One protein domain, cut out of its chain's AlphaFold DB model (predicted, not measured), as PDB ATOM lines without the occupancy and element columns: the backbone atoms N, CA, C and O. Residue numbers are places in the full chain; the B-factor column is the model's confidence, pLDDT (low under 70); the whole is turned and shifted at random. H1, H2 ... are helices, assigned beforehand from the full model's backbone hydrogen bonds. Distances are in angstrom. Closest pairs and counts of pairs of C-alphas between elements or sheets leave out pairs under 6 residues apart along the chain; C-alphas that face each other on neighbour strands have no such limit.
ATOM      1  N   GLY A   2     151.314 242.794 106.932       61.12
ATOM      2  CA  GLY A   2     151.577 241.924 108.083       61.12
ATOM      3  C   GLY A   2     151.019 242.536 109.361       61.12
ATOM      4  O   GLY A   2     150.749 243.737 109.405       61.12
ATOM      5  N   PHE A   3     150.815 241.716 110.390       70.81
ATOM      6  CA  PHE A   3     150.393 242.211 111.697       70.81
ATOM      7  C   PHE A   3     151.582 242.871 112.402       70.81
ATOM      8  O   PHE A   3     152.596 242.227 112.654       70.81
ATOM      9  N   TYR A   4     151.456 244.160 112.717       76.25
ATOM     10  CA  TYR A   4     152.417 244.864 113.559       76.25
ATOM     11  C   TYR A   4     152.179 244.485 115.024       76.25
ATOM     12  O   TYR A   4     151.054 244.619 115.513       76.25
ATOM     13  N   ASN A   5     153.220 244.015 115.717       80.00
ATOM     14  CA  ASN A   5     153.178 243.837 117.166       80.00
ATOM     15  C   ASN A   5     153.587 245.151 117.834       80.00
ATOM     16  O   ASN A   5     154.752 245.530 117.742       80.00
ATOM     17  N   PRO A   6     152.681 245.843 118.535       79.44
ATOM     18  CA  PRO A   6     153.024 247.107 119.163       79.44
ATOM     19  C   PRO A   6     153.686 246.928 120.537       79.44
ATOM     20  O   PRO A   6     153.853 247.912 121.246       79.44
ATOM     21  N   HIS A   7     154.007 245.690 120.948       83.81
ATOM     22  CA  HIS A   7     154.598 245.369 122.255       83.81
ATOM     23  C   HIS A   7     153.801 245.927 123.451       83.81
ATOM     24  O   HIS A   7     154.337 246.171 124.527       83.81
ATOM     25  N   PHE A   8     152.488 246.088 123.272       87.81
ATOM     26  CA  PHE A   8     151.548 246.513 124.303       87.81
ATOM     27  C   PHE A   8     150.675 245.345 124.763       87.81
ATOM     28  O   PHE A   8     150.357 244.438 123.985       87.81
ATOM     29  N   ALA A   9     150.230 245.400 126.019       85.31
ATOM     30  CA  ALA A   9     149.260 244.465 126.579       85.31
ATOM     31  C   ALA A   9     147.854 244.761 126.026       85.31
ATOM     32  O   ALA A   9     147.056 245.479 126.624       85.31
ATOM     33  N   ILE A  10     147.547 244.244 124.838       87.44
ATOM     34  CA  ILE A  10     146.254 244.474 124.187       87.44
ATOM     35  C   ILE A  10     145.266 243.397 124.618       87.44
ATOM     36  O   ILE A  10     145.416 242.224 124.274       87.44
ATOM     37  N   ALA A  11     144.212 243.819 125.310       87.12
ATOM     38  CA  ALA A  11     143.133 242.932 125.711       87.12
ATOM     39  C   ALA A  11     142.415 242.302 124.501       87.12
ATOM     40  O   ALA A  11     142.238 242.919 123.443       87.12
ATOM     41  N   TYR A  12     141.949 241.071 124.694       90.81
ATOM     42  CA  TYR A  12     141.029 240.348 123.819       90.81
ATOM     43  C   TYR A  12     139.906 239.737 124.660       90.81
ATOM     44  O   TYR A  12     139.989 239.685 125.888       90.81
ATOM     45  N   ARG A  13     138.817 239.313 124.015       93.31
ATOM     46  CA  ARG A  13     137.683 238.725 124.733       93.31
ATOM     47  C   ARG A  13     138.034 237.308 125.163       93.31
ATOM     48  O   ARG A  13     138.682 236.575 124.424       93.31
ATOM     49  N   LYS A  14     137.496 236.859 126.300       95.19
ATOM     50  CA  LYS A  14     137.601 235.449 126.718       95.19
ATOM     51  C   LYS A  14     137.109 234.487 125.625       95.19
ATOM     52  O   LYS A  14     137.683 233.423 125.439       95.19
ATOM     53  N   SER A  15     136.092 234.887 124.860       95.94
ATOM     54  CA  SER A  15     135.596 234.128 123.707       95.94
ATOM     55  C   SER A  15     136.630 233.954 122.591       95.94
ATOM     56  O   SER A  15     136.610 232.925 121.922       95.94
ATOM     57  N   ASP A  16     137.531 234.922 122.388       95.50
ATOM     58  CA  ASP A  16     138.600 234.823 121.387       95.50
ATOM     59  C   ASP A  16     139.597 233.733 121.796       95.50
ATOM     60  O   ASP A  16     139.939 232.876 120.984       95.50
ATOM     61  N   PHE A  17     139.978 233.712 123.079       96.25
ATOM     62  CA  PHE A  17     140.823 232.662 123.648       96.25
ATOM     63  C   PHE A  17     140.172 231.285 123.541       96.25
ATOM     64  O   PHE A  17     140.776 230.376 122.989       96.25
ATOM     65  N   LEU A  18     138.923 231.136 123.992       96.81
ATOM     66  CA  LEU A  18     138.213 229.852 123.936       96.81
ATOM     67  C   LEU A  18     138.018 229.354 122.496       96.81
ATOM     68  O   LEU A  18     137.932 228.155 122.253       96.81
ATOM     69  N   SER A  19     137.923 230.265 121.524       96.44
ATOM     70  CA  SER A  19     137.850 229.899 120.106       96.44
ATOM     71  C   SER A  19     139.206 229.451 119.563       96.44
ATOM     72  O   SER A  19     139.260 228.504 118.784       96.44
ATOM     73  N   PHE A  20     140.291 230.104 119.988       97.00
ATOM     74  CA  PHE A  20     141.656 229.705 119.658       97.00
ATOM     75  C   PHE A  20     142.033 228.365 120.302       97.00
ATOM     76  O   PHE A  20     142.571 227.496 119.627       97.00
ATOM     77  N   GLU A  21     141.702 228.155 121.574       97.38
ATOM     78  CA  GLU A  21     142.012 226.928 122.316       97.38
ATOM     79  C   GLU A  21     141.473 225.677 121.615       97.38
ATOM     80  O   GLU A  21     142.163 224.667 121.548       97.38
ATOM     81  N   LYS A  22     140.288 225.759 120.998       97.19
ATOM     82  CA  LYS A  22     139.708 224.653 120.218       97.19
ATOM     83  C   LYS A  22     140.580 224.192 119.049       97.19
ATOM     84  O   LYS A  22     140.449 223.046 118.637       97.19
ATOM     85  N   ILE A  23     141.413 225.074 118.498       96.12
ATOM     86  CA  ILE A  23     142.269 224.771 117.342       96.12
ATOM     87  C   ILE A  23     143.754 224.660 117.703       96.12
ATOM     88  O   ILE A  23     144.476 223.970 117.000       96.12
ATOM     89  N   GLY A  24     144.199 225.323 118.775       95.56
ATOM     90  CA  GLY A  24     145.599 225.404 119.205       95.56
ATOM     91  C   GLY A  24     145.877 224.681 120.525       95.56
ATOM     92  O   GLY A  24     146.768 225.079 121.276       95.56
ATOM     93  N   LEU A  25     145.057 223.683 120.879       97.00
ATOM     94  CA  LEU A  25     145.139 223.004 122.176       97.00
ATOM     95  C   LEU A  25     146.484 222.302 122.384       97.00
ATOM     96  O   LEU A  25     146.969 222.236 123.511       97.00
ATOM     97  N   ILE A  26     147.071 221.755 121.319       97.38
ATOM     98  CA  ILE A  26     148.347 221.037 121.395       97.38
ATOM     99  C   ILE A  26     149.465 222.023 121.745       97.38
ATOM    100  O   ILE A  26     150.217 221.794 122.688       97.38
ATOM    101  N   GLU A  27     149.527 223.155 121.051       96.81
ATOM    102  CA  GLU A  27     150.506 224.218 121.269       96.81
ATOM    103  C   GLU A  27     150.362 224.839 122.662       96.81
ATOM    104  O   GLU A  27     151.361 225.084 123.341       96.81
ATOM    105  N   LEU A  28     149.121 225.042 123.121       96.88
ATOM    106  CA  LEU A  28     148.840 225.502 124.481       96.88
ATOM    107  C   LEU A  28     149.324 224.494 125.525       96.88
ATOM    108  O   LEU A  28     150.008 224.885 126.463       96.88
ATOM    109  N   ARG A  29     149.022 223.200 125.359       97.25
ATOM    110  CA  ARG A  29     149.472 222.153 126.291       97.25
ATOM    111  C   ARG A  29     150.988 222.040 126.345       97.25
ATOM    112  O   ARG A  29     151.524 221.908 127.438       97.25
ATOM    113  N   ASN A  30     151.660 222.134 125.200       96.69
ATOM    114  CA  ASN A  30     153.120 222.143 125.145       96.69
ATOM    115  C   ASN A  30     153.678 223.351 125.906       96.69
ATOM    116  O   ASN A  30     154.550 223.184 126.748       96.69
ATOM    117  N   THR A  31     153.100 224.535 125.683       96.94
ATOM    118  CA  THR A  31     153.480 225.756 126.407       96.94
ATOM    119  C   THR A  31     153.260 225.612 127.918       96.94
ATOM    120  O   THR A  31     154.117 225.972 128.716       96.94
ATOM    121  N   TRP A  32     152.118 225.065 128.345       95.94
ATOM    122  CA  TRP A  32     151.774 224.912 129.764       95.94
ATOM    123  C   TRP A  32     152.553 223.811 130.484       95.94
ATOM    124  O   TRP A  32     152.609 223.817 131.712       95.94
ATOM    125  N   ALA A  33     153.129 222.864 129.746       96.69
ATOM    126  CA  ALA A  33     153.977 221.820 130.309       96.69
ATOM    127  C   ALA A  33     155.381 222.333 130.663       96.69
ATOM    128  O   ALA A  33     156.082 221.705 131.459       96.69
ATOM    129  N   ASN A  34     155.791 223.472 130.100       96.25
ATOM    130  CA  ASN A  34     157.113 224.030 130.315       96.25
ATOM    131  C   ASN A  34     157.190 224.781 131.649       96.25
ATOM    132  O   ASN A  34     156.368 225.640 131.969       96.25
ATOM    133  N   ARG A  35     158.217 224.467 132.449       94.88
ATOM    134  CA  ARG A  35     158.492 225.169 133.716       94.88
ATOM    135  C   ARG A  35     159.040 226.578 133.484       94.88
ATOM    136  O   ARG A  35     158.772 227.481 134.273       94.88
ATOM    137  N   PHE A  36     159.835 226.735 132.434       94.81
ATOM    138  CA  PHE A  36     160.414 227.996 131.991       94.81
ATOM    139  C   PHE A  36     160.053 228.215 130.534       94.81
ATOM    140  O   PHE A  36     159.751 227.261 129.827       94.81
ATOM    141  N   ARG A  37     160.073 229.472 130.096       91.25
ATOM    142  CA  ARG A  37     159.668 229.808 128.738       91.25
ATOM    143  C   ARG A  37     160.634 229.220 127.713       91.25
ATOM    144  O   ARG A  37     161.821 229.536 127.746       91.25
ATOM    145  N   GLU A  38     160.091 228.479 126.761       95.06
ATOM    146  CA  GLU A  38     160.809 227.947 125.609       95.06
ATOM    147  C   GLU A  38     160.577 228.804 124.359       95.06
ATOM    148  O   GLU A  38     159.622 229.581 124.253       95.06
ATOM    149  N   THR A  39     161.459 228.668 123.367       92.38
ATOM    150  CA  THR A  39     161.330 229.395 122.088       92.38
ATOM    151  C   THR A  39     160.115 228.953 121.271       92.38
ATOM    152  O   THR A  39     159.648 229.699 120.411       92.38
ATOM    153  N   THR A  40     159.591 227.761 121.556       92.94
ATOM    154  CA  THR A  40     158.399 227.178 120.931       92.94
ATOM    155  C   THR A  40     157.093 227.595 121.605       92.94
ATOM    156  O   THR A  40     156.023 227.324 121.058       92.94
ATOM    157  N   ASP A  41     157.157 228.269 122.756       95.50
ATOM    158  CA  ASP A  41     155.970 228.668 123.506       95.50
ATOM    159  C   ASP A  41     155.157 229.728 122.768       95.50
ATOM    160  O   ASP A  41     155.666 230.761 122.311       95.50
ATOM    161  N   ILE A  42     153.842 229.520 122.739       94.81
ATOM    162  CA  ILE A  42     152.898 230.537 122.286       94.81
ATOM    163  C   ILE A  42     152.510 231.462 123.441       94.81
ATOM    164  O   ILE A  42     152.517 231.093 124.610       94.81
ATOM    165  N   ASN A  43     152.147 232.701 123.116       90.75
ATOM    166  CA  ASN A  43     151.730 233.684 124.113       90.75
ATOM    167  C   ASN A  43     150.467 234.423 123.670       90.75
ATOM    168  O   ASN A  43     149.835 234.087 122.665       90.75
ATOM    169  N   ASP A  44     150.098 235.455 124.423       90.06
ATOM    170  CA  ASP A  44     148.910 236.262 124.169       90.06
ATOM    171  C   ASP A  44     148.857 236.821 122.730       90.06
ATOM    172  O   ASP A  44     147.774 236.950 122.154       90.06
ATOM    173  N   SER A  45     150.016 237.053 122.097       89.94
ATOM    174  CA  SER A  45     150.114 237.507 120.707       89.94
ATOM    175  C   SER A  45     149.469 236.541 119.726       89.94
ATOM    176  O   SER A  45     148.815 236.993 118.788       89.94
ATOM    177  N   THR A  46     149.588 235.233 119.958       92.50
ATOM    178  CA  THR A  46     149.007 234.207 119.087       92.50
ATOM    179  C   THR A  46     147.484 234.322 119.066       92.50
ATOM    180  O   THR A  46     146.871 234.360 117.998       92.50
ATOM    181  N   VAL A  47     146.867 234.505 120.237       93.75
ATOM    182  CA  VAL A  47     145.416 234.703 120.372       93.75
ATOM    183  C   VAL A  47     144.980 236.013 119.709       93.75
ATOM    184  O   VAL A  47     143.965 236.057 119.011       93.75
ATOM    185  N   ARG A  48     145.764 237.088 119.863       91.38
ATOM    186  CA  ARG A  48     145.479 238.380 119.215       91.38
ATOM    187  C   ARG A  48     145.539 238.288 117.697       91.38
ATOM    188  O   ARG A  48     144.677 238.855 117.030       91.38
ATOM    189  N   TYR A  49     146.522 237.588 117.142       91.12
ATOM    190  CA  TYR A  49     146.619 237.398 115.697       91.12
ATOM    191  C   TYR A  49     145.488 236.529 115.170       91.12
ATOM    192  O   TYR A  49     144.868 236.905 114.179       91.12
ATOM    193  N   TYR A  50     145.132 235.457 115.879       92.88
ATOM    194  CA  TYR A  50     143.941 234.673 115.564       92.88
ATOM    195  C   TYR A  50     142.675 235.546 115.520       92.88
ATOM    196  O   TYR A  50     141.940 235.537 114.530       92.88
ATOM    197  N   ARG A  51     142.454 236.380 116.545       92.38
ATOM    198  CA  ARG A  51     141.347 237.349 116.585       92.38
ATOM    199  C   ARG A  51     141.387 238.324 115.403       92.38
ATOM    200  O   ARG A  51     140.346 238.606 114.812       92.38
ATOM    201  N   ASN A  52     142.567 238.843 115.060       90.06
ATOM    202  CA  ASN A  52     142.730 239.783 113.953       90.06
ATOM    203  C   ASN A  52     142.399 239.128 112.602       90.06
ATOM    204  O   ASN A  52     141.701 239.739 111.798       90.06
ATOM    205  N   ILE A  53     142.823 237.878 112.380       91.69
ATOM    206  CA  ILE A  53     142.479 237.088 111.183       91.69
ATOM    207  C   ILE A  53     140.964 236.881 111.082       91.69
ATOM    208  O   ILE A  53     140.400 236.952 109.994       91.69
ATOM    209  N   LYS A  54     140.283 236.670 112.214       91.56
ATOM    210  CA  LYS A  54     138.817 236.558 112.269       91.56
ATOM    211  C   LYS A  54     138.078 237.886 112.065       91.56
ATOM    212  O   LYS A  54     136.855 237.874 112.023       91.56
ATOM    213  N   GLY A  55     138.782 239.016 111.970       90.69
ATOM    214  CA  GLY A  55     138.162 240.342 111.887       90.69
ATOM    215  C   GLY A  55     137.540 240.824 113.203       90.69
ATOM    216  O   GLY A  55     136.867 241.848 113.227       90.69
ATOM    217  N   ASN A  56     137.787 240.132 114.320       89.19
ATOM    218  CA  ASN A  56     137.165 240.414 115.617       89.19
ATOM    219  C   ASN A  56     137.909 241.513 116.395       89.19
ATOM    220  O   ASN A  56     138.203 241.371 117.581       89.19
ATOM    221  N   PHE A  57     138.256 242.616 115.737       86.00
ATOM    222  CA  PHE A  57     138.978 243.725 116.355       86.00
ATOM    223  C   PHE A  57     138.303 245.061 116.054       86.00
ATOM    224  O   PHE A  57     137.641 245.231 115.037       86.00
ATOM    225  N   MET A  58     138.499 246.024 116.952       81.75
ATOM    226  CA  MET A  58     138.090 247.408 116.735       81.75
ATOM    227  C   MET A  58     139.342 248.244 116.450       81.75
ATOM    228  O   MET A  58     140.231 248.290 117.311       81.75
ATOM    229  N   PRO A  59     139.444 248.912 115.290       81.12
ATOM    230  CA  PRO A  59     140.514 249.867 115.042       81.12
ATOM    231  C   PRO A  59     140.500 250.967 116.108       81.12
ATOM    232  O   PRO A  59     139.470 251.586 116.372       81.12
ATOM    233  N   SER A  60     141.641 251.222 116.742       79.25
ATOM    234  CA  SER A  60     141.772 252.319 117.702       79.25
ATOM    235  C   SER A  60     143.217 252.790 117.803       79.25
ATOM    236  O   SER A  60     144.154 252.052 117.497       79.25
ATOM    237  N   LYS A  61     143.406 254.038 118.245       82.19
ATOM    238  CA  LYS A  61     144.736 254.539 118.603       82.19
ATOM    239  C   LYS A  61     145.140 253.937 119.943       82.19
ATOM    240  O   LYS A  61     144.481 254.184 120.956       82.19
TER     241      LYS A  61
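Overview. This is residues 2 to 61 of the 117 residues of an uncharacterized protein of Weissella confusa (UniProt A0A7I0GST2). H3, the longest helix, crosses H1 nearly at a right angle, and H2 stands off beyond the last residue of H1, so that the two short helices H1 and H2 form a corner. The link of residues 34 to 43 leads from H2 back to H3, residues 2 to 13 make a long stretch with no named element before H1, and residues 57 to 61 lie beyond H3, on the side away from H2. The printed part has 60 residues, with three named helices in the order H1, H2, H3 and no named strand; the class is all helix, though under half of the residues, 27, are in named elements. It is only just compact, close to loose, with a radius of gyration of the C-alphas of 12.3 A, and spans 36 by 24 by 20 A.

Along the chain. H3, residues 44 to 53, is 14.5 A long from C-alpha 44 at (148.910, 236.262, 124.169) to C-alpha 53 at (142.479, 237.088, 111.183). H1, residues 14 to 21, measures 10.6 A and begins with C-alpha 14 at (137.601, 235.449, 126.718). H2, residues 25 to 33, measures 12.1 A.

Arrangement. H3 and H1 touch, about perpendicular at 87 degrees; their closest C-alphas, those of Val 47 and Phe 17, are 6.0 A apart. H1 and H2 are close but not clearly touching, about perpendicular at 84 degrees; their closest C-alphas, those of Glu 21 and Leu 28, are 7.3 A apart. H2 and H3 are apart. In H1, H2 and H3 every O i to N i+4 pair is within hydrogen-bond range.

Size, cuts and confidence. The C-alphas of Ala 33 and Lys 61, the two farthest apart, are 36.0 A from each other. The printed part has no cut. The link from H1 to H2 is tight and that from H2 to H3 is short. The mean pLDDT of the printed part is 90.8, and residue 2 is under 70.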